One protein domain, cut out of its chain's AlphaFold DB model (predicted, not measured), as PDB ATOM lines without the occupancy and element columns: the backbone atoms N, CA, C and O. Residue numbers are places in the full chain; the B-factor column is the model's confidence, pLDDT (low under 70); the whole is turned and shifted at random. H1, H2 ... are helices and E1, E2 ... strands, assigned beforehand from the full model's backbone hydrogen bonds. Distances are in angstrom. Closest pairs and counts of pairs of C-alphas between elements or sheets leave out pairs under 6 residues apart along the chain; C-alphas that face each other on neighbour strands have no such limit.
ATOM      1  N   ARG A   2     362.104 302.886 260.542       88.56
ATOM      2  CA  ARG A   2     363.556 302.661 260.310       88.56
ATOM      3  C   ARG A   2     364.165 303.557 259.218       88.56
ATOM      4  O   ARG A   2     365.278 304.049 259.380       88.56
ATOM      5  N   PHE A   3     363.428 303.755 258.127       91.06
ATOM      6  CA  PHE A   3     363.816 304.636 257.027       91.06
ATOM      7  C   PHE A   3     364.030 306.085 257.494       91.06
ATOM      8  O   PHE A   3     365.103 306.646 257.289       91.06
ATOM      9  N   LEU A   4     363.057 306.639 258.221       94.12
ATOM     10  CA  LEU A   4     363.129 307.986 258.786       94.12
ATOM     11  C   LEU A   4     364.300 308.136 259.774       94.12
ATOM     12  O   LEU A   4     365.065 309.092 259.680       94.12
ATOM     13  N   ASN A   5     364.519 307.149 260.649       93.88
ATOM     14  CA  ASN A   5     365.680 307.159 261.550       93.88
ATOM     15  C   ASN A   5     367.011 307.143 260.789       93.88
ATOM     16  O   ASN A   5     367.930 307.852 261.166       93.88
ATOM     17  N   THR A   6     367.099 306.428 259.665       94.12
ATOM     18  CA  THR A   6     368.321 306.426 258.840       94.12
ATOM     19  C   THR A   6     368.629 307.821 258.283       94.12
ATOM     20  O   THR A   6     369.792 308.224 258.234       94.12
ATOM     21  N   ILE A   7     367.599 308.574 257.883       95.88
ATOM     22  CA  ILE A   7     367.745 309.960 257.418       95.88
ATOM     23  C   ILE A   7     368.212 310.861 258.566       95.88
ATOM     24  O   ILE A   7     369.190 311.592 258.398       95.88
ATOM     25  N   LYS A   8     367.565 310.766 259.737       96.38
ATOM     26  CA  LYS A   8     367.963 311.499 260.949       96.38
ATOM     27  C   LYS A   8     369.426 311.228 261.300       96.38
ATOM     28  O   LYS A   8     370.216 312.167 261.339       96.38
ATOM     29  N   ASP A   9     369.800 309.961 261.457       96.06
ATOM     30  CA  ASP A   9     371.153 309.544 261.843       96.06
ATOM     31  C   ASP A   9     372.207 310.049 260.843       96.06
ATOM     32  O   ASP A   9     373.308 310.464 261.219       96.06
ATOM     33  N   SER A  10     371.866 310.059 259.551       96.88
ATOM     34  CA  SER A  10     372.740 310.582 258.499       96.88
ATOM     35  C   SER A  10     372.973 312.087 258.650       96.88
ATOM     36  O   SER A  10     374.123 312.528 258.601       96.88
ATOM     37  N   LEU A  11     371.920 312.876 258.882       97.94
ATOM     38  CA  LEU A  11     372.044 314.322 259.105       97.94
ATOM     39  C   LEU A  11     372.802 314.637 260.397       97.94
ATOM     40  O   LEU A  11     373.690 315.494 260.400       97.94
ATOM     41  N   GLU A  12     372.525 313.912 261.478       97.38
ATOM     42  CA  GLU A  12     373.257 314.065 262.736       97.38
ATOM     43  C   GLU A  12     374.744 313.757 262.574       97.38
ATOM     44  O   GLU A  12     375.587 314.501 263.075       97.38
ATOM     45  N   SER A  13     375.089 312.723 261.807       97.25
ATOM     46  CA  SER A  13     376.478 312.374 261.494       97.25
ATOM     47  C   SER A  13     377.174 313.445 260.641       97.25
ATOM     48  O   SER A  13     378.300 313.878 260.946       97.25
ATOM     49  N   VAL A  14     376.495 313.942 259.598       98.00
ATOM     50  CA  VAL A  14     376.996 315.032 258.744       98.00
ATOM     51  C   VAL A  14     377.306 316.257 259.601       98.00
ATOM     52  O   VAL A  14     378.430 316.774 259.566       98.00
ATOM     53  N   TYR A  15     376.362 316.677 260.440       97.94
ATOM     54  CA  TYR A  15     376.453 317.933 261.184       97.94
ATOM     55  C   TYR A  15     377.100 317.827 262.565       97.94
ATOM     56  O   TYR A  15     377.450 318.868 263.143       97.94
ATOM     57  N   ARG A  16     377.362 316.603 263.039       96.50
ATOM     58  CA  ARG A  16     377.754 316.290 264.423       96.50
ATOM     59  C   ARG A  16     376.778 316.924 265.402       96.50
ATOM     60  O   ARG A  16     377.148 317.831 266.151       96.50
ATOM     61  N   LEU A  17     375.525 316.510 265.286       94.12
ATOM     62  CA  LEU A  17     374.465 316.880 266.213       94.12
ATOM     63  C   LEU A  17     374.317 315.773 267.250       94.12
ATOM     64  O   LEU A  17     374.491 314.599 266.939       94.12
ATOM     65  N   GLU A  18     373.992 316.181 268.466       84.44
ATOM     66  CA  GLU A  18     373.618 315.295 269.560       84.44
ATOM     67  C   GLU A  18     372.161 315.631 269.887       84.44
ATOM     68  O   GLU A  18     371.897 316.435 270.779       84.44
ATOM     69  N   SER A  19     371.204 315.138 269.087       81.19
ATOM     70  CA  SER A  19     369.797 315.308 269.457       81.19
ATOM     71  C   SER A  19     369.420 314.269 270.509       81.19
ATOM     72  O   SER A  19     369.630 313.070 270.337       81.19
ATOM     73  N   GLU A  20     368.867 314.738 271.625       82.38
ATOM     74  CA  GLU A  20     368.416 313.864 272.714       82.38
ATOM     75  C   GLU A  20     367.028 313.268 272.439       82.38
ATOM     76  O   GLU A  20     366.583 312.358 273.140       82.38
ATOM     77  N   PHE A  21     366.341 313.770 271.411       87.06
ATOM     78  CA  PHE A  21     364.975 313.383 271.118       87.06
ATOM     79  C   PHE A  21     364.887 312.159 270.210       87.06
ATOM     80  O   PHE A  21     365.707 311.934 269.312       87.06
ATOM     81  N   GLN A  22     363.833 311.378 270.424       92.06
ATOM     82  CA  GLN A  22     363.494 310.257 269.569       92.06
ATOM     83  C   GLN A  22     362.526 310.708 268.478       92.06
ATOM     84  O   GLN A  22     361.546 311.394 268.755       92.06
ATOM     85  N   LEU A  23     362.775 310.315 267.230       93.38
ATOM     86  CA  LEU A  23     361.986 310.795 266.094       93.38
ATOM     87  C   LEU A  23     360.502 310.407 266.202       93.38
ATOM     88  O   LEU A  23     359.633 311.190 265.830       93.38
ATOM     89  N   GLN A  24     360.207 309.227 266.756       93.56
ATOM     90  CA  GLN A  24     358.837 308.753 266.965       93.56
ATOM     91  C   GLN A  24     358.007 309.625 267.915       93.56
ATOM     92  O   GLN A  24     356.787 309.559 267.850       93.56
ATOM     93  N   ASP A  25     358.642 310.441 268.761       94.88
ATOM     94  CA  ASP A  25     357.923 311.334 269.678       94.88
ATOM     95  C   ASP A  25     357.418 312.601 268.959       94.88
ATOM     96  O   ASP A  25     356.598 313.337 269.500       94.88
ATOM     97  N   TYR A  26     357.906 312.850 267.738       95.81
ATOM     98  CA  TYR A  26     357.604 314.044 266.944       95.81
ATOM     99  C   TYR A  26     356.869 313.713 265.647       95.81
ATOM    100  O   TYR A  26     356.188 314.582 265.109       95.81
ATOM    101  N   VAL A  27     357.018 312.498 265.112       96.25
ATOM    102  CA  VAL A  27     356.352 312.088 263.871       96.25
ATOM    103  C   VAL A  27     354.901 311.722 264.147       96.25
ATOM    104  O   VAL A  27     354.626 310.802 264.913       96.25
ATOM    105  N   VAL A  28     353.985 312.395 263.455       95.38
ATOM    106  CA  VAL A  28     352.543 312.139 263.528       95.38
ATOM    107  C   VAL A  28     352.040 311.705 262.145       95.38
ATOM    108  O   VAL A  28     352.280 312.420 261.168       95.38
ATOM    109  N   PRO A  29     351.362 310.552 262.012       93.88
ATOM    110  CA  PRO A  29     350.710 310.177 260.762       93.88
ATOM    111  C   PRO A  29     349.633 311.185 260.375       93.88
ATOM    112  O   PRO A  29     348.862 311.643 261.218       93.88
ATOM    113  N   ARG A  30     349.532 311.514 259.086       91.06
ATOM    114  CA  ARG A  30     348.503 312.441 258.599       91.06
ATOM    115  C   ARG A  30     347.092 311.950 258.876       91.06
ATOM    116  O   ARG A  30     346.234 312.767 259.191       91.06
ATOM    117  N   SER A  31     346.864 310.641 258.816       90.19
ATOM    118  CA  SER A  31     345.582 310.027 259.177       90.19
ATOM    119  C   SER A  31     345.125 310.315 260.617       90.19
ATOM    120  O   SER A  31     343.930 310.233 260.901       90.19
ATOM    121  N   GLU A  32     346.045 310.681 261.515       90.75
ATOM    122  CA  GLU A  32     345.758 311.058 262.905       90.75
ATOM    123  C   GLU A  32     345.526 312.569 263.082       90.75
ATOM    124  O   GLU A  32     345.119 313.018 264.157       90.75
ATOM    125  N   MET A  33     345.750 313.362 262.033       86.62
ATOM    126  CA  MET A  33     345.565 314.808 262.052       86.62
ATOM    127  C   MET A  33     344.165 315.211 261.579       86.62
ATOM    128  O   MET A  33     343.540 314.558 260.748       86.62
ATOM    129  N   GLY A  34     343.663 316.313 262.145       78.12
ATOM    130  CA  GLY A  34     342.408 316.937 261.722       78.12
ATOM    131  C   GLY A  34     342.547 317.712 260.406       78.12
ATOM    132  O   GLY A  34     343.361 317.380 259.553       78.12
ATOM    133  N   ASP A  35     341.762 318.779 260.258       75.19
ATOM    134  CA  ASP A  35     341.770 319.642 259.070       75.19
ATOM    135  C   ASP A  35     343.073 320.469 259.004       75.19
ATOM    136  O   ASP A  35     343.176 321.565 259.561       75.19
ATOM    137  N   ILE A  36     344.109 319.883 258.404       79.31
ATOM    138  CA  ILE A  36     345.403 320.510 258.119       79.31
ATOM    139  C   ILE A  36     345.585 320.663 256.607       79.31
ATOM    140  O   ILE A  36     344.826 320.106 255.817       79.31
ATOM    141  N   ASN A  37     346.600 321.423 256.194       73.00
ATOM    142  CA  ASN A  37     346.908 321.567 254.775       73.00
ATOM    143  C   ASN A  37     347.173 320.193 254.142       73.00
ATOM    144  O   ASN A  37     347.867 319.358 254.722       73.00
ATOM    145  N   ASP A  38     346.661 320.003 252.926       76.75
ATOM    146  CA  ASP A  38     346.877 318.794 252.133       76.75
ATOM    147  C   ASP A  38     348.284 318.816 251.508       76.75
ATOM    148  O   ASP A  38     348.490 319.139 250.332       76.75
ATOM    149  N   THR A  39     349.290 318.590 252.354       84.38
ATOM    150  CA  THR A  39     350.693 318.433 251.965       84.38
ATOM    151  C   THR A  39     351.249 317.145 252.561       84.38
ATOM    152  O   THR A  39     350.939 316.829 253.707       84.38
ATOM    153  N   PRO A  40     352.099 316.405 251.828       85.69
ATOM    154  CA  PRO A  40     352.584 315.096 252.273       85.69
ATOM    155  C   PRO A  40     353.534 315.171 253.476       85.69
ATOM    156  O   PRO A  40     353.664 314.226 254.254       85.69
ATOM    157  N   GLU A  41     354.175 316.320 253.663       91.62
ATOM    158  CA  GLU A  41     355.034 316.658 254.789       91.62
ATOM    159  C   GLU A  41     354.619 318.038 255.310       91.62
ATOM    160  O   GLU A  41     354.232 318.916 254.531       91.62
ATOM    161  N   GLN A  42     354.601 318.194 256.635       91.81
ATOM    162  CA  GLN A  42     354.406 319.485 257.281       91.81
ATOM    163  C   GLN A  42     354.978 319.477 258.702       91.81
ATOM    164  O   GLN A  42     354.521 318.713 259.554       91.81
ATOM    165  N   LEU A  43     355.895 320.397 259.000       94.75
ATOM    166  CA  LEU A  43     356.311 320.681 260.374       94.75
ATOM    167  C   LEU A  43     355.371 321.707 261.025       94.75
ATOM    168  O   LEU A  43     355.319 322.876 260.633       94.75
ATOM    169  N   LEU A  44     354.642 321.276 262.049       94.38
ATOM    170  CA  LEU A  44     353.839 322.134 262.913       94.38
ATOM    171  C   LEU A  44     354.674 322.602 264.097       94.38
ATOM    172  O   LEU A  44     355.424 321.829 264.689       94.38
ATOM    173  N   VAL A  45     354.516 323.875 264.449       94.31
ATOM    174  CA  VAL A  45     355.290 324.526 265.504       94.31
ATOM    175  C   VAL A  45     354.349 325.343 266.375       94.31
ATOM    176  O   VAL A  45     353.530 326.111 265.861       94.31
ATOM    177  N   ARG A  46     354.472 325.196 267.693       94.06
ATOM    178  CA  ARG A  46     353.743 325.994 268.677       94.06
ATOM    179  C   ARG A  46     354.710 326.536 269.720       94.06
ATOM    180  O   ARG A  46     355.354 325.779 270.436       94.06
ATOM    181  N   GLU A  47     354.762 327.855 269.828       92.06
ATOM    182  CA  GLU A  47     355.488 328.537 270.897       92.06
ATOM    183  C   GLU A  47     354.584 328.680 272.128       92.06
ATOM    184  O   GLU A  47     353.458 329.179 272.035       92.06
ATOM    185  N   GLN A  48     355.072 328.246 273.291       91.38
ATOM    186  CA  GLN A  48     354.396 328.423 274.576       91.38
ATOM    187  C   GLN A  48     355.401 328.873 275.642       91.38
ATOM    188  O   GLN A  48     356.124 328.065 276.225       91.38
ATOM    189  N   GLY A  49     355.424 330.179 275.925       86.94
ATOM    190  CA  GLY A  49     356.405 330.762 276.843       86.94
ATOM    191  C   GLY A  49     357.830 330.519 276.340       86.94
ATOM    192  O   GLY A  49     358.128 330.831 275.193       86.94
ATOM    193  N   ASP A  50     358.672 329.918 277.181       85.44
ATOM    194  CA  ASP A  50     360.061 329.568 276.840       85.44
ATOM    195  C   ASP A  50     360.196 328.183 276.175       85.44
ATOM    196  O   ASP A  50     361.304 327.671 276.015       85.44
ATOM    197  N   SER A  51     359.077 327.545 275.817       87.56
ATOM    198  CA  SER A  51     359.059 326.223 275.189       87.56
ATOM    199  C   SER A  51     358.614 326.282 273.730       87.56
ATOM    200  O   SER A  51     357.743 327.071 273.353       87.56
ATOM    201  N   LEU A  52     359.226 325.420 272.916       91.88
ATOM    202  CA  LEU A  52     358.871 325.195 271.522       91.88
ATOM    203  C   LEU A  52     358.384 323.755 271.373       91.88
ATOM    204  O   LEU A  52     359.157 322.811 271.536       91.88
ATOM    205  N   GLU A  53     357.108 323.589 271.059       94.31
ATOM    206  CA  GLU A  53     356.539 322.295 270.702       94.31
ATOM    207  C   GLU A  53     356.550 322.127 269.185       94.31
ATOM    208  O   GLU A  53     356.263 323.067 268.438       94.31
ATOM    209  N   MET A  54     356.875 320.920 268.730       95.44
ATOM    210  CA  MET A  54     356.991 320.595 267.313       95.44
ATOM    211  C   MET A  54     356.319 319.255 267.027       95.44
ATOM    212  O   MET A  54     356.426 318.333 267.832       95.44
ATOM    213  N   ALA A  55     355.676 319.143 265.869       96.06
ATOM    214  CA  ALA A  55     355.153 317.886 265.344       96.06
ATOM    215  C   ALA A  55     355.420 317.815 263.839       96.06
ATOM    216  O   ALA A  55     355.031 318.711 263.092       96.06
ATOM    217  N   LEU A  56     356.097 316.760 263.399       96.69
ATOM    218  CA  LEU A  56     356.363 316.478 261.996       96.69
ATOM    219  C   LEU A  56     355.252 315.574 261.458       96.69
ATOM    220  O   LEU A  56     355.246 314.368 261.705       96.69
ATOM    221  N   VAL A  57     354.312 316.158 260.722       96.00
ATOM    222  CA  VAL A  57     353.212 315.408 260.122       96.00
ATOM    223  C   VAL A  57     353.652 314.842 258.777       96.00
ATOM    224  O   VAL A  57     354.035 315.593 257.876       96.00
ATOM    225  N   LEU A  58     353.553 313.525 258.615       94.75
ATOM    226  CA  LEU A  58     353.933 312.814 257.391       94.75
ATOM    227  C   LEU A  58     352.788 311.953 256.874       94.75
ATOM    228  O   LEU A  58     352.024 311.390 257.658       94.75
ATOM    229  N   ASP A  59     352.707 311.812 255.551       93.06
ATOM    230  CA  ASP A  59     351.753 310.895 254.942       93.06
ATOM    231  C   ASP A  59     352.064 309.479 255.410       93.06
ATOM    232  O   ASP A  59     353.227 309.069 255.500       93.06
ATOM    233  N   ASP A  60     351.017 308.705 255.670       91.44
ATOM    234  CA  ASP A  60     351.129 307.326 256.129       91.44
ATOM    235  C   ASP A  60     352.010 306.480 255.191       91.44
ATOM    236  O   ASP A  60     352.759 305.608 255.641       91.44
ATOM    237  N   GLU A  61     351.990 306.771 253.886       90.44
ATOM    238  CA  GLU A  61     352.843 306.116 252.890       90.44
ATOM    239  C   GLU A  61     354.338 306.432 253.031       90.44
ATOM    240  O   GLU A  61     355.173 305.601 252.662       90.44
ATOM    241  N   LEU A  62     354.691 307.614 253.544       91.06
ATOM    242  CA  LEU A  62     356.078 308.003 253.810       91.06
ATOM    243  C   LEU A  62     356.598 307.313 255.077       91.06
ATOM    244  O   LEU A  62     357.726 306.816 255.104       91.06
ATOM    245  N   ILE A  63     355.762 307.215 256.116       89.88
ATOM    246  CA  ILE A  63     356.118 306.584 257.402       89.88
ATOM    247  C   ILE A  63     356.355 305.076 257.244       89.88
ATOM    248  O   ILE A  63     357.293 304.515 257.839       89.88
ATOM    249  N   ASN A  64     355.495 304.434 256.451       86.94
ATOM    250  CA  ASN A  64     355.431 302.984 256.269       86.94
ATOM    251  C   ASN A  64     356.186 302.492 255.025       86.94
ATOM    252  O   ASN A  64     355.989 301.361 254.585       86.94
ATOM    253  N   HIS A  65     357.046 303.323 254.433       83.88
ATOM    254  CA  HIS A  65     357.805 302.930 253.253       83.88
ATOM    255  C   HIS A  65     358.831 301.823 253.568       83.88
ATOM    256  O   HIS A  65     359.772 302.020 254.340       83.88
ATOM    257  N   GLU A  66     358.666 300.671 252.914       79.19
ATOM    258  CA  GLU A  66     359.587 299.518 252.953       79.19
ATOM    259  C   GLU A  66     360.060 299.093 251.545       79.19
ATOM    260  O   GLU A  66     360.636 298.021 251.360       79.19
ATOM    261  N   GLY A  67     359.783 299.924 250.536       74.12
ATOM    262  CA  GLY A  67     360.047 299.641 249.126       74.12
ATOM    263  C   GLY A  67     361.485 299.934 248.672       74.12
ATOM    264  O   GLY A  67     362.350 300.278 249.481       74.12
ATOM    265  N   PRO A  68     361.769 299.792 247.362       81.06
ATOM    266  CA  PRO A  68     363.037 300.237 246.792       81.06
ATOM    267  C   PRO A  68     363.202 301.751 246.956       81.06
ATOM    268  O   PRO A  68     362.218 302.473 247.097       81.06
ATOM    269  N   PHE A  69     364.449 302.227 246.879       85.06
ATOM    270  CA  PHE A  69     364.748 303.653 246.979       85.06
ATOM    271  C   PHE A  69     363.958 304.463 245.941       85.06
ATOM    272  O   PHE A  69     364.114 304.265 244.733       85.06
ATOM    273  N   ASP A  70     363.157 305.399 246.436       90.62
ATOM    274  CA  ASP A  70     362.416 306.386 245.662       90.62
ATOM    275  C   ASP A  70     362.933 307.777 246.037       90.62
ATOM    276  O   ASP A  70     362.886 308.175 247.203       90.62
ATOM    277  N   LEU A  71     363.457 308.503 245.046       90.88
ATOM    278  CA  LEU A  71     364.083 309.805 245.256       90.88
ATOM    279  C   LEU A  71     363.087 310.854 245.763       90.88
ATOM    280  O   LEU A  71     363.461 311.654 246.616       90.88
ATOM    281  N   ASP A  72     361.852 310.856 245.259       90.44
ATOM    282  CA  ASP A  72     360.847 311.854 245.637       90.44
ATOM    283  C   ASP A  72     360.424 311.654 247.096       90.44
ATOM    284  O   ASP A  72     360.530 312.564 247.922       90.44
ATOM    285  N   ARG A  73     360.081 310.411 247.459       91.94
ATOM    286  CA  ARG A  73     359.763 310.039 248.847       91.94
ATOM    287  C   ARG A  73     360.932 310.306 249.792       91.94
ATOM    288  O   ARG A  73     360.728 310.809 250.899       91.94
ATOM    289  N   PHE A  74     362.155 309.986 249.364       94.19
ATOM    290  CA  PHE A  74     363.362 310.264 250.138       94.19
ATOM    291  C   PHE A  74     363.544 311.762 250.379       94.19
ATOM    292  O   PHE A  74     363.799 312.157 251.513       94.19
ATOM    293  N   CYS A  75     363.361 312.592 249.349       94.31
ATOM    294  CA  CYS A  75     363.471 314.044 249.461       94.31
ATOM    295  C   CYS A  75     362.407 314.640 250.389       94.31
ATOM    296  O   CYS A  75     362.755 315.476 251.215       94.31
ATOM    297  N   GLN A  76     361.155 314.179 250.320       94.00
ATOM    298  CA  GLN A  76     360.083 314.647 251.212       94.00
ATOM    299  C   GLN A  76     360.377 314.312 252.680       94.00
ATOM    300  O   GLN A  76     360.269 315.165 253.556       94.00
ATOM    301  N   CYS A  77     360.831 313.086 252.958       95.62
ATOM    302  CA  CYS A  77     361.223 312.703 254.315       95.62
ATOM    303  C   CYS A  77     362.466 313.472 254.793       95.62
ATOM    304  O   CYS A  77     362.543 313.866 255.957       95.62
ATOM    305  N   ALA A  78     363.441 313.682 253.905       96.81
ATOM    306  CA  ALA A  78     364.650 314.448 254.191       96.81
ATOM    307  C   ALA A  78     364.349 315.911 254.521       96.81
ATOM    308  O   ALA A  78     364.942 316.440 255.458       96.81
ATOM    309  N   GLU A  79     363.420 316.539 253.804       96.44
ATOM    310  CA  GLU A  79     362.980 317.914 254.048       96.44
ATOM    311  C   GLU A  79     362.374 318.070 255.446       96.44
ATOM    312  O   GLU A  79     362.875 318.861 256.247       96.44
ATOM    313  N   GLY A  80     361.391 317.238 255.799       96.81
ATOM    314  CA  GLY A  80     360.752 317.311 257.114       96.81
ATOM    315  C   GLY A  80     361.700 317.027 258.282       96.81
ATOM    316  O   GLY A  80     361.688 317.728 259.296       96.81
ATOM    317  N   ILE A  81     362.585 316.035 258.138       97.69
ATOM    318  CA  ILE A  81     363.590 315.721 259.168       97.69
ATOM    319  C   ILE A  81     364.648 316.829 259.259       97.69
ATOM    320  O   ILE A  81     365.073 317.171 260.365       97.69
ATOM    321  N   SER A  82     365.051 317.420 258.128       98.12
ATOM    322  CA  SER A  82     365.941 318.585 258.102       98.12
ATOM    323  C   SER A  82     365.321 319.761 258.853       98.12
ATOM    324  O   SER A  82     365.959 320.304 259.758       98.12
ATOM    325  N   HIS A  83     364.058 320.096 258.566       97.56
ATOM    326  CA  HIS A  83     363.326 321.148 259.266       97.56
ATOM    327  C   HIS A  83     363.269 320.895 260.774       97.56
ATOM    328  O   HIS A  83     363.624 321.784 261.550       97.56
ATOM    329  N   LEU A  84     362.897 319.683 261.196       97.38
ATOM    330  CA  LEU A  84     362.811 319.319 262.610       97.38
ATOM    331  C   LEU A  84     364.167 319.455 263.320       97.38
ATOM    332  O   LEU A  84     364.258 320.108 264.363       97.38
ATOM    333  N   LEU A  85     365.233 318.869 262.763       97.25
ATOM    334  CA  LEU A  85     366.571 318.916 263.363       97.25
ATOM    335  C   LEU A  85     367.133 320.337 263.389       97.25
ATOM    336  O   LEU A  85     367.689 320.765 264.404       97.25
ATOM    337  N   TYR A  86     366.991 321.077 262.289       97.00
ATOM    338  CA  TYR A  86     367.543 322.420 262.176       97.00
ATOM    339  C   TYR A  86     366.812 323.416 263.074       97.00
ATOM    340  O   TYR A  86     367.468 324.179 263.787       97.00
ATOM    341  N   LEU A  87     365.478 323.359 263.128       95.75
ATOM    342  CA  LEU A  87     364.697 324.191 264.040       95.75
ATOM    343  C   LEU A  87     365.026 323.873 265.503       95.75
ATOM    344  O   LEU A  87     365.269 324.798 266.278       95.75
ATOM    345  N   SER A  88     365.140 322.588 265.858       94.50
ATOM    346  CA  SER A  88     365.571 322.160 267.198       94.50
ATOM    347  C   SER A  88     366.940 322.740 267.559       94.50
ATOM    348  O   SER A  88     367.120 323.315 268.631       94.50
ATOM    349  N   HIS A  89     367.913 322.646 266.646       94.12
ATOM    350  CA  HIS A  89     369.257 323.183 266.855       94.12
ATOM    351  C   HIS A  89     369.255 324.705 267.054       94.12
ATOM    352  O   HIS A  89     369.916 325.216 267.962       94.12
ATOM    353  N   VAL A  90     368.519 325.436 266.213       93.00
ATOM    354  CA  VAL A  90     368.417 326.900 266.279       93.00
ATOM    355  C   VAL A  90     367.744 327.342 267.582       93.00
ATOM    356  O   VAL A  90     368.268 328.240 268.249       93.00
ATOM    357  N   ALA A  91     366.662 326.671 267.983       91.81
ATOM    358  CA  ALA A  91     365.954 326.939 269.232       91.81
ATOM    359  C   ALA A  91     366.851 326.714 270.460       91.81
ATOM    360  O   ALA A  91     366.959 327.598 271.308       91.81
ATOM    361  N   LEU A  92     367.587 325.597 270.513       90.88
ATOM    362  CA  LEU A  92     368.556 325.310 271.585       90.88
ATOM    363  C   LEU A  92     369.698 326.336 271.650       90.88
ATOM    364  O   LEU A  92     370.263 326.582 272.713       90.88
ATOM    365  N   CYS A  93     370.032 326.960 270.521       90.38
ATOM    366  CA  CYS A  93     371.012 328.041 270.459       90.38
ATOM    367  C   CYS A  93     370.429 329.424 270.811       90.38
ATOM    368  O   CYS A  93     371.163 330.411 270.729       90.38
ATOM    369  N   GLY A  94     369.137 329.526 271.142       89.44
ATOM    370  CA  GLY A  94     368.454 330.793 271.424       89.44
ATOM    371  C   GLY A  94     368.407 331.742 270.224       89.44
ATOM    372  O   GLY A  94     368.404 332.962 270.395       89.44
ATOM    373  N   LYS A  95     368.446 331.203 269.000       89.81
ATOM    374  CA  LYS A  95     368.425 331.983 267.758       89.81
ATOM    375  C   LYS A  95     367.041 331.929 267.115       89.81
ATOM    376  O   LYS A  95     366.266 331.008 267.338       89.81
ATOM    377  N   GLN A  96     366.760 332.918 266.275       90.62
ATOM    378  CA  GLN A  96     365.596 332.912 265.393       90.62
ATOM    379  C   GLN A  96     365.977 332.336 264.030       90.62
ATOM    380  O   GLN A  96     367.108 332.515 263.575       90.62
ATOM    381  N   VAL A  97     365.013 331.696 263.371       94.38
ATOM    382  CA  VAL A  97     365.154 331.168 262.012       94.38
ATOM    383  C   VAL A  97     364.014 331.684 261.144       94.38
ATOM    384  O   VAL A  97     362.866 331.765 261.575       94.38
ATOM    385  N   SER A  98     364.331 332.073 259.911       94.00
ATOM    386  CA  SER A  98     363.303 332.440 258.929       94.00
ATOM    387  C   SER A  98     362.846 331.213 258.144       94.00
ATOM    388  O   SER A  98     363.637 330.300 257.928       94.00
ATOM    389  N   GLN A  99     361.616 331.215 257.622       93.00
ATOM    390  CA  GLN A  99     361.165 330.122 256.750       93.00
ATOM    391  C   GLN A  99     362.091 329.942 255.540       93.00
ATOM    392  O   GLN A  99     362.447 328.823 255.223       93.00
ATOM    393  N   LEU A 100     362.572 331.026 254.917       94.62
ATOM    394  CA  LEU A 100     363.511 330.927 253.789       94.62
ATOM    395  C   LEU A 100     364.812 330.204 254.172       94.62
ATOM    396  O   LEU A 100     365.395 329.499 253.359       94.62
ATOM    397  N   GLU A 101     365.286 330.409 255.398       95.88
ATOM    398  CA  GLU A 101     366.486 329.746 255.900       95.88
ATOM    399  C   GLU A 101     366.254 328.258 256.180       95.88
ATOM    400  O   GLU A 101     367.158 327.467 255.918       95.88
ATOM    401  N   LEU A 102     365.063 327.890 256.673       96.00
ATOM    402  CA  LEU A 102     364.648 326.491 256.807       96.00
ATOM    403  C   LEU A 102     364.662 325.800 255.439       96.00
ATOM    404  O   LEU A 102     365.403 324.835 255.275       96.00
ATOM    405  N   GLU A 103     363.960 326.367 254.448       96.12
ATOM    406  CA  GLU A 103     363.890 325.784 253.098       96.12
ATOM    407  C   GLU A 103     365.288 325.672 252.466       96.12
ATOM    408  O   GLU A 103     365.656 324.644 251.905       96.12
ATOM    409  N   LEU A 104     366.116 326.718 252.589       97.06
ATOM    410  CA  LEU A 104     367.488 326.703 252.073       97.06
ATOM    411  C   LEU A 104     368.313 325.568 252.694       97.06
ATOM    412  O   LEU A 104     369.076 324.905 251.991       97.06
ATOM    413  N   GLN A 105     368.199 325.359 254.009       98.12
ATOM    414  CA  GLN A 105     368.918 324.278 254.674       98.12
ATOM    415  C   GLN A 105     368.401 322.907 254.224       98.12
ATOM    416  O   GLN A 105     369.217 322.028 253.955       98.12
ATOM    417  N   ALA A 106     367.085 322.747 254.074       97.69
ATOM    418  CA  ALA A 106     366.482 321.510 253.592       97.69
ATOM    419  C   ALA A 106     366.928 321.154 252.166       97.69
ATOM    420  O   ALA A 106     367.248 320.000 251.889       97.69
ATOM    421  N   GLU A 107     367.038 322.135 251.270       97.88
ATOM    422  CA  GLU A 107     367.554 321.922 249.912       97.88
ATOM    423  C   GLU A 107     369.015 321.439 249.898       97.88
ATOM    424  O   GLU A 107     369.373 320.504 249.173       97.88
ATOM    425  N   ILE A 108     369.867 322.028 250.744       98.38
ATOM    426  CA  ILE A 108     371.260 321.583 250.908       98.38
ATOM    427  C   ILE A 108     371.298 320.154 251.470       98.38
ATOM    428  O   ILE A 108     372.062 319.317 250.984       98.38
ATOM    429  N   ASP A 109     370.462 319.860 252.463       98.56
ATOM    430  CA  ASP A 109     370.394 318.552 253.118       98.56
ATOM    431  C   ASP A 109     369.931 317.458 252.155       98.56
ATOM    432  O   ASP A 109     370.561 316.398 252.101       98.56
ATOM    433  N   LYS A 110     368.908 317.725 251.332       98.06
ATOM    434  CA  LYS A 110     368.453 316.816 250.267       98.06
ATOM    435  C   LYS A 110     369.600 316.449 249.333       98.06
ATOM    436  O   LYS A 110     369.829 315.263 249.091       98.06
ATOM    437  N   PHE A 111     370.368 317.433 248.859       98.06
ATOM    438  CA  PHE A 111     371.525 317.181 247.995       98.06
ATOM    439  C   PHE A 111     372.591 316.322 248.685       98.06
ATOM    440  O   PHE A 111     373.016 315.307 248.131       98.06
ATOM    441  N   VAL A 112     372.997 316.690 249.903       97.81
ATOM    442  CA  VAL A 112     374.041 315.976 250.658       97.81
ATOM    443  C   VAL A 112     373.630 314.531 250.940       97.81
ATOM    444  O   VAL A 112     374.421 313.608 250.739       97.81
ATOM    445  N   LEU A 113     372.390 314.320 251.376       97.56
ATOM    446  CA  LEU A 113     371.857 312.991 251.651       97.56
ATOM    447  C   LEU A 113     371.771 312.143 250.382       97.56
ATOM    448  O   LEU A 113     372.230 311.001 250.389       97.56
ATOM    449  N   CYS A 114     371.251 312.697 249.283       96.25
ATOM    450  CA  CYS A 114     371.171 311.986 248.006       96.25
ATOM    451  C   CYS A 114     372.557 311.612 247.480       96.25
ATOM    452  O   CYS A 114     372.753 310.492 247.015       96.25
ATOM    453  N   MET A 115     373.533 312.512 247.595       94.81
ATOM    454  CA  MET A 115     374.915 312.256 247.195       94.81
ATOM    455  C   MET A 115     375.514 311.060 247.950       94.81
ATOM    456  O   MET A 115     376.159 310.209 247.337       94.81
ATOM    457  N   PHE A 116     375.299 310.963 249.266       93.62
ATOM    458  CA  PHE A 116     375.783 309.819 250.041       93.62
ATOM    459  C   PHE A 116     374.990 308.537 249.760       93.62
ATOM    460  O   PHE A 116     375.599 307.482 249.578       93.62
ATOM    461  N   ALA A 117     373.660 308.620 249.684       92.62
ATOM    462  CA  ALA A 117     372.787 307.467 249.455       92.62
ATOM    463  C   ALA A 117     372.971 306.846 248.060       92.62
ATOM    464  O   ALA A 117     372.857 305.632 247.894       92.62
ATOM    465  N   LEU A 118     373.281 307.673 247.059       91.56
ATOM    466  CA  LEU A 118     373.414 307.276 245.655       91.56
ATOM    467  C   LEU A 118     374.874 307.239 245.193       91.56
ATOM    468  O   LEU A 118     375.149 307.214 243.991       91.56
ATOM    469  N   ARG A 119     375.830 307.210 246.130       87.38
ATOM    470  CA  ARG A 119     377.259 307.155 245.813       87.38
ATOM    471  C   ARG A 119     377.567 305.967 244.896       87.38
ATOM    472  O   ARG A 119     377.193 304.832 245.178       87.38
ATOM    473  N   GLY A 120     378.284 306.236 243.806       83.25
ATOM    474  CA  GLY A 120     378.638 305.233 242.796       83.25
ATOM    475  C   GLY A 120     377.568 305.004 241.723       83.25
ATOM    476  O   GLY A 120     377.811 304.245 240.787       83.25
ATOM    477  N   GLN A 121     376.414 305.669 241.812       86.38
ATOM    478  CA  GLN A 121     375.418 305.696 240.745       86.38
ATOM    479  C   GLN A 121     375.640 306.922 239.850       86.38
ATOM    480  O   GLN A 121     375.894 308.020 240.338       86.38
ATOM    481  N   SER A 122     375.515 306.746 238.533       83.31
ATOM    482  CA  SER A 122     375.579 307.856 237.572       83.31
ATOM    483  C   SER A 122     374.225 308.568 237.513       83.31
ATOM    484  O   SER A 122     373.409 308.318 236.625       83.31
ATOM    485  N   ILE A 123     373.946 309.393 238.523       87.50
ATOM    486  CA  ILE A 123     372.720 310.189 238.622       87.50
ATOM    487  C   ILE A 123     373.099 311.666 238.646       87.50
ATOM    488  O   ILE A 123     373.835 312.110 239.521       87.50
ATOM    489  N   ASP A 124     372.538 312.440 237.717       92.00
ATOM    490  CA  ASP A 124     372.642 313.899 237.728       92.00
ATOM    491  C   ASP A 124     371.715 314.492 238.804       92.00
ATOM    492  O   ASP A 124     370.556 314.837 238.553       92.00
ATOM    493  N   LEU A 125     372.221 314.551 240.039       93.75
ATOM    494  CA  LEU A 125     371.491 315.085 241.190       93.75
ATOM    495  C   LEU A 125     371.173 316.568 241.043       93.75
ATOM    496  O   LEU A 125     370.113 316.999 241.489       93.75
ATOM    497  N   ILE A 126     372.049 317.342 240.398       94.69
ATOM    498  CA  ILE A 126     371.826 318.774 240.203       94.69
ATOM    499  C   ILE A 126     370.568 318.996 239.367       94.69
ATOM    500  O   ILE A 126     369.689 319.765 239.756       94.69
ATOM    501  N   THR A 127     370.450 318.290 238.243       93.31
ATOM    502  CA  THR A 127     369.271 318.412 237.382       93.31
ATOM    503  C   THR A 127     368.013 317.896 238.071       93.31
ATOM    504  O   THR A 127     366.976 318.561 238.011       93.31
ATOM    505  N   LYS A 128     368.092 316.747 238.754       93.25
ATOM    506  CA  LYS A 128     366.922 316.137 239.405       93.25
ATOM    507  C   LYS A 128     366.378 316.954 240.575       93.25
ATOM    508  O   LYS A 128     365.166 317.050 240.701       93.25
ATOM    509  N   LEU A 129     367.246 317.521 241.412       94.06
ATOM    510  CA  LEU A 129     366.819 318.220 242.627       94.06
ATOM    511  C   LEU A 129     366.468 319.690 242.374       94.06
ATOM    512  O   LEU A 129     365.548 320.212 242.991       94.06
ATOM    513  N   PHE A 130     367.174 320.360 241.459       93.81
ATOM    514  CA  PHE A 130     367.089 321.820 241.348       93.81
ATOM    515  C   PHE A 130     366.551 322.335 240.014       93.81
ATOM    516  O   PHE A 130     366.079 323.464 239.949       93.81
ATOM    517  N   LEU A 131     366.639 321.559 238.929       90.00
ATOM    518  CA  LEU A 131     366.213 322.027 237.599       90.00
ATOM    519  C   LEU A 131     364.909 321.392 237.118       90.00
ATOM    520  O   LEU A 131     364.264 321.943 236.233       90.00
ATOM    521  N   SER A 132     364.541 320.243 237.684       86.00
ATOM    522  CA  SER A 132     363.355 319.466 237.295       86.00
ATOM    523  C   SER A 132     362.306 319.407 238.408       86.00
ATOM    524  O   SER A 132     361.496 318.486 238.420       86.00
ATOM    525  N   TYR A 133     362.357 320.327 239.375       80.31
ATOM    526  CA  TYR A 133     361.377 320.355 240.456       80.31
ATOM    527  C   TYR A 133     360.084 321.025 239.988       80.31
ATOM    528  O   TYR A 133     360.102 321.964 239.190       80.31
ATOM    529  N   GLU A 134     358.963 320.546 240.514       77.88
ATOM    530  CA  GLU A 134     357.648 321.128 240.289       77.88
ATOM    531  C   GLU A 134     357.061 321.543 241.636       77.88
ATOM    532  O   GLU A 134     357.076 320.779 242.605       77.88
ATOM    533  N   LEU A 135     356.548 322.772 241.709       77.88
ATOM    534  CA  LEU A 135     355.771 323.204 242.863       77.88
ATOM    535  C   LEU A 135     354.408 322.516 242.819       77.88
ATOM    536  O   LEU A 135     353.734 322.527 241.791       77.88
ATOM    537  N   ARG A 136     353.980 321.956 243.952       71.62
ATOM    538  CA  ARG A 136     352.627 321.410 244.087       71.62
ATOM    539  C   ARG A 136     351.590 322.531 244.000       71.62
ATOM    540  O   ARG A 136     351.831 323.647 244.464       71.62
ATOM    541  N   ASP A 137     350.401 322.205 243.497       63.41
ATOM    542  CA  ASP A 137     349.292 323.158 243.335       63.41
ATOM    543  C   ASP A 137     348.907 323.869 244.646       63.41
ATOM    544  O   ASP A 137     348.511 325.037 244.641       63.41
ATOM    545  N   SER A 138     349.097 323.208 245.793       63.03
ATOM    546  CA  SER A 138     348.855 323.765 247.131       63.03
ATOM    547  C   SER A 138     349.810 324.906 247.526       63.03
ATOM    548  O   SER A 138     349.521 325.656 248.457       63.03
ATOM    549  N   VAL A 139     350.914 325.100 246.795       60.75
ATOM    550  CA  VAL A 139     351.948 326.126 247.041       60.75
ATOM    551  C   VAL A 139     351.767 327.362 246.139       60.75
ATOM    552  O   VAL A 139     352.514 328.336 246.238       60.75
ATOM    553  N   THR A 140     350.723 327.402 245.306       57.53
ATOM    554  CA  THR A 140     350.485 328.447 244.284       57.53
ATOM    555  C   THR A 140     350.226 329.867 244.814       57.53
ATOM    556  O   THR A 140     350.099 330.811 244.028       57.53
ATOM    557  N   CYS A 141     350.212 330.088 246.134       63.22
ATOM    558  CA  CYS A 141     350.307 331.440 246.681       63.22
ATOM    559  C   CYS A 141     351.675 332.051 246.329       63.22
ATOM    560  O   CYS A 141     352.721 331.525 246.709       63.22
ATOM    561  N   THR A 142     351.681 333.210 245.664       64.19
ATOM    562  CA  THR A 142     352.899 333.849 245.125       64.19
ATOM    563  C   THR A 142     354.017 334.033 246.146       64.19
ATOM    564  O   THR A 142     355.182 333.902 245.789       64.19
ATOM    565  N   LYS A 143     353.698 334.296 247.420       72.75
ATOM    566  CA  LYS A 143     354.720 334.449 248.470       72.75
ATOM    567  C   LYS A 143     355.377 333.129 248.878       72.75
ATOM    568  O   LYS A 143     356.556 333.137 249.220       72.75
ATOM    569  N   ALA A 144     354.628 332.026 248.877       76.25
ATOM    570  CA  ALA A 144     355.170 330.706 249.188       76.25
ATOM    571  C   ALA A 144     356.044 330.222 248.027       76.25
ATOM    572  O   ALA A 144     357.207 329.903 248.246       76.25
ATOM    573  N   ALA A 145     355.535 330.313 246.794       82.62
ATOM    574  CA  ALA A 145     356.294 330.006 245.583       82.62
ATOM    575  C   ALA A 145     357.617 330.792 245.507       82.62
ATOM    576  O   ALA A 145     358.678 330.191 245.400       82.62
ATOM    577  N   GLN A 146     357.586 332.116 245.712       86.75
ATOM    578  CA  GLN A 146     358.799 332.949 245.736       86.75
ATOM    579  C   GLN A 146     359.840 332.488 246.760       86.75
ATOM    580  O   GLN A 146     361.039 332.647 246.532       86.75
ATOM    581  N   ARG A 147     359.401 331.959 247.908       90.12
ATOM    582  CA  ARG A 147     360.309 331.454 248.939       90.12
ATOM    583  C   ARG A 147     360.982 330.158 248.495       90.12
ATOM    584  O   ARG A 147     362.197 330.066 248.639       90.12
ATOM    585  N   TYR A 148     360.212 329.202 247.977       89.56
ATOM    586  CA  TYR A 148     360.756 327.944 247.461       89.56
ATOM    587  C   TYR A 148     361.704 328.197 246.286       89.56
ATOM    588  O   TYR A 148     362.827 327.701 246.306       89.56
ATOM    589  N   ASP A 149     361.317 329.060 245.344       91.19
ATOM    590  CA  ASP A 149     362.157 329.445 244.206       91.19
ATOM    591  C   ASP A 149     363.487 330.053 244.671       91.19
ATOM    592  O   ASP A 149     364.556 329.700 244.171       91.19
ATOM    593  N   GLU A 150     363.446 330.968 245.643       93.12
ATOM    594  CA  GLU A 150     364.651 331.623 246.152       93.12
ATOM    595  C   GLU A 150     365.545 330.659 246.942       93.12
ATOM    596  O   GLU A 150     366.768 330.688 246.774       93.12
ATOM    597  N   ALA A 151     364.962 329.788 247.770       94.88
ATOM    598  CA  ALA A 151     365.697 328.744 248.481       94.88
ATOM    599  C   ALA A 151     366.387 327.791 247.500       94.88
ATOM    600  O   ALA A 151     367.599 327.588 247.594       94.88
ATOM    601  N   ASN A 152     365.640 327.288 246.513       94.69
ATOM    602  CA  ASN A 152     366.136 326.392 245.477       94.69
ATOM    603  C   ASN A 152     367.263 327.048 244.667       94.69
ATOM    604  O   ASN A 152     368.335 326.468 244.497       94.69
ATOM    605  N   ARG A 153     367.083 328.306 244.250       93.94
ATOM    606  CA  ARG A 153     368.088 329.068 243.498       93.94
ATOM    607  C   ARG A 153     369.389 329.263 244.281       93.94
ATOM    608  O   ARG A 153     370.472 329.146 243.705       93.94
ATOM    609  N   LEU A 154     369.302 329.611 245.567       95.31
ATOM    610  CA  LEU A 154     370.472 329.762 246.439       95.31
ATOM    611  C   LEU A 154     371.170 328.413 246.661       95.31
ATOM    612  O   LEU A 154     372.393 328.323 246.530       95.31
ATOM    613  N   ALA A 155     370.395 327.364 246.942       97.12
ATOM    614  CA  ALA A 155     370.908 326.019 247.152       97.12
ATOM    615  C   ALA A 155     371.579 325.453 245.896       97.12
ATOM    616  O   ALA A 155     372.648 324.865 246.011       97.12
ATOM    617  N   LEU A 156     371.030 325.691 244.702       96.88
ATOM    618  CA  LEU A 156     371.595 325.244 243.427       96.88
ATOM    619  C   LEU A 156     373.028 325.746 243.219       96.88
ATOM    620  O   LEU A 156     373.919 324.957 242.895       96.88
ATOM    621  N   GLY A 157     373.262 327.051 243.393       96.44
ATOM    622  CA  GLY A 157     374.597 327.637 243.227       96.44
ATOM    623  C   GLY A 157     375.604 327.013 244.191       96.44
ATOM    624  O   GLY A 157     376.664 326.531 243.785       96.44
ATOM    625  N   PHE A 158     375.217 326.919 245.462       97.75
ATOM    626  CA  PHE A 158     376.064 326.334 246.491       97.75
ATOM    627  C   PHE A 158     376.301 324.830 246.286       97.75
ATOM    628  O   PHE A 158     377.442 324.384 246.352       97.75
ATOM    629  N   CYS A 159     375.277 324.039 245.964       97.50
ATOM    630  CA  CYS A 159     375.409 322.595 245.756       97.50
ATOM    631  C   CYS A 159     376.226 322.262 244.503       97.50
ATOM    632  O   CYS A 159     377.011 321.320 244.535       97.50
ATOM    633  N   ARG A 160     376.147 323.069 243.433       96.50
ATOM    634  CA  ARG A 160     377.080 322.963 242.294       96.50
ATOM    635  C   ARG A 160     378.521 323.224 242.711       96.50
ATOM    636  O   ARG A 160     379.420 322.495 242.300       96.50
ATOM    637  N   TYR A 161     378.743 324.253 243.529       96.56
ATOM    638  CA  TYR A 161     380.064 324.515 244.089       96.56
ATOM    639  C   TYR A 161     380.559 323.319 244.915       96.56
ATOM    640  O   TYR A 161     381.701 322.893 244.724       96.56
ATOM    641  N   LEU A 162     379.708 322.744 245.773       96.81
ATOM    642  CA  LEU A 162     380.050 321.551 246.547       96.81
ATOM    643  C   LEU A 162     380.415 320.372 245.640       96.81
ATOM    644  O   LEU A 162     381.447 319.734 245.865       96.81
ATOM    645  N   ASP A 163     379.599 320.122 244.613       94.88
ATOM    646  CA  ASP A 163     379.770 319.020 243.669       94.88
ATOM    647  C   ASP A 163     381.139 319.074 242.984       94.88
ATOM    648  O   ASP A 163     381.966 318.169 243.127       94.88
ATOM    649  N   VAL A 164     381.430 320.201 242.332       94.12
ATOM    650  CA  VAL A 164     382.664 320.403 241.564       94.12
ATOM    651  C   VAL A 164     383.904 320.388 242.458       94.12
ATOM    652  O   VAL A 164     384.932 319.821 242.088       94.12
ATOM    653  N   ASN A 165     383.842 321.015 243.635       94.81
ATOM    654  CA  ASN A 165     385.044 321.244 244.442       94.81
ATOM    655  C   ASN A 165     385.345 320.111 245.419       94.81
ATOM    656  O   ASN A 165     386.516 319.915 245.745       94.81
ATOM    657  N   PHE A 166     384.340 319.354 245.871       95.44
ATOM    658  CA  PHE A 166     384.543 318.323 246.892       95.44
ATOM    659  C   PHE A 166     383.996 316.948 246.528       95.44
ATOM    660  O   PHE A 166     384.631 315.958 246.878       95.44
ATOM    661  N   VAL A 167     382.843 316.861 245.865       92.06
ATOM    662  CA  VAL A 167     382.205 315.563 245.582       92.06
ATOM    663  C   VAL A 167     382.966 314.826 244.491       92.06
ATOM    664  O   VAL A 167     383.440 313.715 244.714       92.06
ATOM    665  N   GLN A 168     383.169 315.480 243.346       90.50
ATOM    666  CA  GLN A 168     383.887 314.907 242.202       90.50
ATOM    667  C   GLN A 168     385.368 314.638 242.503       90.50
ATOM    668  O   GLN A 168     385.971 313.746 241.915       90.50
ATOM    669  N   SER A 169     385.954 315.396 243.433       91.06
ATOM    670  CA  SER A 169     387.339 315.222 243.888       91.06
ATOM    671  C   SER A 169     387.473 314.317 245.121       91.06
ATOM    672  O   SER A 169     388.565 314.193 245.672       91.06
ATOM    673  N   GLU A 170     386.373 313.703 245.571       91.44
ATOM    674  CA  GLU A 170     386.285 312.811 246.737       91.44
ATOM    675  C   GLU A 170     386.816 313.400 248.063       91.44
ATOM    676  O   GLU A 170     387.158 312.678 249.004       91.44
ATOM    677  N   GLN A 171     386.825 314.729 248.205       94.81
ATOM    678  CA  GLN A 171     387.303 315.445 249.394       94.81
ATOM    679  C   GLN A 171     386.264 315.474 250.530       94.81
ATOM    680  O   GLN A 171     385.878 316.532 251.036       94.81
ATOM    681  N   THR A 172     385.835 314.289 250.970       94.88
ATOM    682  CA  THR A 172     384.735 314.099 251.937       94.88
ATOM    683  C   THR A 172     384.969 314.842 253.258       94.88
ATOM    684  O   THR A 172     384.069 315.503 253.771       94.88
ATOM    685  N   ASP A 173     386.186 314.816 253.804       96.88
ATOM    686  CA  ASP A 173     386.480 315.501 255.071       96.88
ATOM    687  C   ASP A 173     386.389 317.027 254.960       96.88
ATOM    688  O   ASP A 173     385.942 317.699 255.894       96.88
ATOM    689  N   ALA A 174     386.828 317.591 253.832       97.69
ATOM    690  CA  ALA A 174     386.736 319.025 253.581       97.69
ATOM    691  C   ALA A 174     385.278 319.453 253.376       97.69
ATOM    692  O   ALA A 174     384.855 320.443 253.978       97.69
ATOM    693  N   LEU A 175     384.505 318.655 252.632       97.88
ATOM    694  CA  LEU A 175     383.063 318.828 252.466       97.88
ATOM    695  C   LEU A 175     382.351 318.868 253.821       97.88
ATOM    696  O   LEU A 175     381.671 319.841 254.134       97.88
ATOM    697  N   LEU A 176     382.558 317.853 254.664       98.31
ATOM    698  CA  LEU A 176     381.906 317.766 255.973       98.31
ATOM    699  C   LEU A 176     382.293 318.933 256.889       98.31
ATOM    700  O   LEU A 176     381.452 319.438 257.630       98.31
ATOM    701  N   ARG A 177     383.548 319.403 256.849       98.38
ATOM    702  CA  ARG A 177     383.956 320.611 257.592       98.38
ATOM    703  C   ARG A 177     383.203 321.853 257.118       98.38
ATOM    704  O   ARG A 177     382.750 322.628 257.959       98.38
ATOM    705  N   LEU A 178     383.063 322.035 255.806       98.25
ATOM    706  CA  LEU A 178     382.329 323.163 255.238       98.25
ATOM    707  C   LEU A 178     380.838 323.093 255.590       98.25
ATOM    708  O   LEU A 178     380.304 324.064 256.120       98.25
ATOM    709  N   LEU A 179     380.196 321.940 255.391       98.38
ATOM    710  CA  LEU A 179     378.788 321.719 255.731       98.38
ATOM    711  C   LEU A 179     378.507 322.033 257.205       98.38
ATOM    712  O   LEU A 179     377.602 322.802 257.517       98.38
ATOM    713  N   ARG A 180     379.345 321.537 258.124       98.25
ATOM    714  CA  ARG A 180     379.231 321.820 259.567       98.25
ATOM    715  C   ARG A 180     379.368 323.299 259.905       98.25
ATOM    716  O   ARG A 180     378.715 323.758 260.846       98.25
ATOM    717  N   ARG A 181     380.230 324.023 259.186       97.56
ATOM    718  CA  ARG A 181     380.400 325.470 259.341       97.56
ATOM    719  C   ARG A 181     379.152 326.205 258.867       97.56
ATOM    720  O   ARG A 181     378.640 327.029 259.617       97.56
ATOM    721  N   VAL A 182     378.667 325.894 257.664       97.38
ATOM    722  CA  VAL A 182     377.488 326.540 257.069       97.38
ATOM    723  C   VAL A 182     376.246 326.282 257.910       97.38
ATOM    724  O   VAL A 182     375.552 327.235 258.241       97.38
ATOM    725  N   TYR A 183     376.020 325.045 258.358       97.25
ATOM    726  CA  TYR A 183     374.873 324.681 259.197       97.25
ATOM    727  C   TYR A 183     374.715 325.591 260.424       97.25
ATOM    728  O   TYR A 183     373.607 325.990 260.751       97.25
ATOM    729  N   ARG A 184     375.832 325.983 261.057       95.62
ATOM    730  CA  ARG A 184     375.866 326.796 262.288       95.62
ATOM    731  C   ARG A 184     375.795 328.315 262.051       95.62
ATOM    732  O   ARG A 184     375.723 329.075 263.024       95.62
ATOM    733  N   MET A 185     375.847 328.771 260.797       95.19
ATOM    734  CA  MET A 185     375.653 330.184 260.451       95.19
ATOM    735  C   MET A 185     374.193 330.584 260.678       95.19
ATOM    736  O   MET A 185     373.291 329.816 260.362       95.19
ATOM    737  N   GLY A 186     373.961 331.794 261.194       86.62
ATOM    738  CA  GLY A 186     372.605 332.358 261.278       86.62
ATOM    739  C   GLY A 186     372.107 332.871 259.923       86.62
ATOM    740  O   GLY A 186     372.912 333.123 259.025       86.62
ATOM    741  N   GLY A 187     370.799 333.081 259.775       84.69
ATOM    742  CA  GLY A 187     370.150 333.295 258.477       84.69
ATOM    743  C   GLY A 187     370.718 334.359 257.547       84.69
ATOM    744  O   GLY A 187     370.829 334.113 256.347       84.69
ATOM    745  N   SER A 188     371.088 335.546 258.035       88.62
ATOM    746  CA  SER A 188     371.704 336.567 257.169       88.62
ATOM    747  C   SER A 188     373.077 336.124 256.669       88.62
ATOM    748  O   SER A 188     373.315 336.117 255.466       88.62
ATOM    749  N   GLN A 189     373.932 335.672 257.586       93.50
ATOM    750  CA  GLN A 189     375.277 335.188 257.291       93.50
ATOM    751  C   GLN A 189     375.262 333.967 256.366       93.50
ATOM    752  O   GLN A 189     376.040 333.910 255.420       93.50
ATOM    753  N   LYS A 190     374.375 332.997 256.622       94.81
ATOM    754  CA  LYS A 190     374.221 331.796 255.794       94.81
ATOM    755  C   LYS A 190     373.849 332.178 254.368       94.81
ATOM    756  O   LYS A 190     374.494 331.714 253.437       94.81
ATOM    757  N   ARG A 191     372.844 333.048 254.207       93.06
ATOM    758  CA  ARG A 191     372.387 333.512 252.890       93.06
ATOM    759  C   ARG A 191     373.470 334.271 252.137       93.06
ATOM    760  O   ARG A 191     373.654 334.010 250.958       93.06
ATOM    761  N   GLU A 192     374.181 335.176 252.806       94.06
ATOM    762  CA  GLU A 192     375.298 335.907 252.203       94.06
ATOM    763  C   GLU A 192     376.381 334.938 251.720       94.06
ATOM    764  O   GLU A 192     376.727 334.958 250.543       94.06
ATOM    765  N   PHE A 193     376.796 334.007 252.585       96.00
ATOM    766  CA  PHE A 193     377.803 333.000 252.267       96.00
ATOM    767  C   PHE A 193     377.409 332.118 251.075       96.00
ATOM    768  O   PHE A 193     378.206 331.938 250.161       96.00
ATOM    769  N   VAL A 194     376.188 331.565 251.041       94.56
ATOM    770  CA  VAL A 194     375.774 330.716 249.904       94.56
ATOM    771  C   VAL A 194     375.588 331.524 248.619       94.56
ATOM    772  O   VAL A 194     375.816 331.004 247.528       94.56
ATOM    773  N   ASN A 195     375.209 332.800 248.727       91.88
ATOM    774  CA  ASN A 195     374.988 333.666 247.573       91.88
ATOM    775  C   ASN A 195     376.299 334.071 246.875       91.88
ATOM    776  O   ASN A 195     376.253 334.412 245.695       91.88
ATOM    777  N   GLU A 196     377.458 333.967 247.538       92.94
ATOM    778  CA  GLU A 196     378.779 334.113 246.895       92.94
ATOM    779  C   GLU A 196     379.017 333.074 245.786       92.94
ATOM    780  O   GLU A 196     379.797 333.314 244.867       92.94
ATOM    781  N   TYR A 197     378.313 331.939 245.838       89.69
ATOM    782  CA  TYR A 197     378.413 330.844 244.868       89.69
ATOM    783  C   TYR A 197     377.292 330.861 243.827       89.69
ATOM    784  O   TYR A 197     377.070 329.875 243.119       89.69
TER     785      TYR A 197
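This is residues 2 to 197 of the 199 residues of an uncharacterized protein of Myxococcales bacterium (UniProt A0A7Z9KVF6). A small three-stranded sheet covers one side of a mostly helical body: the long helix H3 lies over one face of it, H4 crosses H3 on the side away from the sheet, and the longest helix, H6, lies beyond H4. H1 packs across H3 and H4, short H5 packs on H4 and H6, H7 reaches H6 and H1, and H8 packs on H6. The 196 printed residues hold eight named helices and three named strands, in the order H1 E1 E2 E3 H2 H3 H4 H5 H6 H7 H8. The mixed sheet runs E1 E3 E2. The whole is compact, with a radius of gyration of the C-alphas of 16.3 A, and spans 47 by 39 by 37 A.

E1, residues 27 to 29, is parallel to E3, residues 51 to 58, with N 28 and O 56 2.9 A apart, within hydrogen-bond range. E3 and E2, residues 41 to 48, form an antiparallel hairpin, with N 44 and O 55 at 2.8 A. H3, residues 71 to 92, is on one face of the sheet, two layers of helix and sheet, at a height of 9.5 A; it lies over E3 and E2, along the strands. H2, residues 60 to 63, only grazes the sheet. H4, residues 99 to 117, touches H3 at a steep tilt of 53 degrees, opposite ways; their closest C-alphas, Glu 79 and Ala 106, are 5.0 A apart. H1, residues 2 to 15, touches residues 77 to 85 of H3, closest at C-alphas Lys 8 and Ile 81, 6.3 A. H6, residues 142 to 167, touches H4 with residues 147 to 159 alone, closest at C-alphas Leu 104 and Ala 151, 4.5 A. H5, residues 125 to 131, forms a helical hairpin with H6; C-alphas Phe 130 and Leu 156, the closest, are 6.0 A apart. H7, residues 172 to 183, touches H1, closest at C-alphas Tyr 15 and Arg 180, 5.0 A. H8, residues 187 to 195, touches H6, closest at C-alphas Phe 158 and Val 194, 5.6 A. Every O i to N i+4 pair is within hydrogen-bond range in H1, H3, H4, H5, H7 and H8, and 21 of 22 are in H6; H2 is too short for such a pair.

H1 begins at C-alpha 2, (363.556, 302.661, 260.310). H6 measures 34.5 A, H3 30.9 A, H4 26.5 A and E2 23.0 A. H8 ends at C-alpha 195, (374.988, 333.666, 247.573).

The farthest C-alphas, Gly 49 and Ser 122, are 49.3 A apart. The printed part has no cut; the links H1 to E1 and E1 to E2 are long. Residues 137 to 142 have pLDDT under 70.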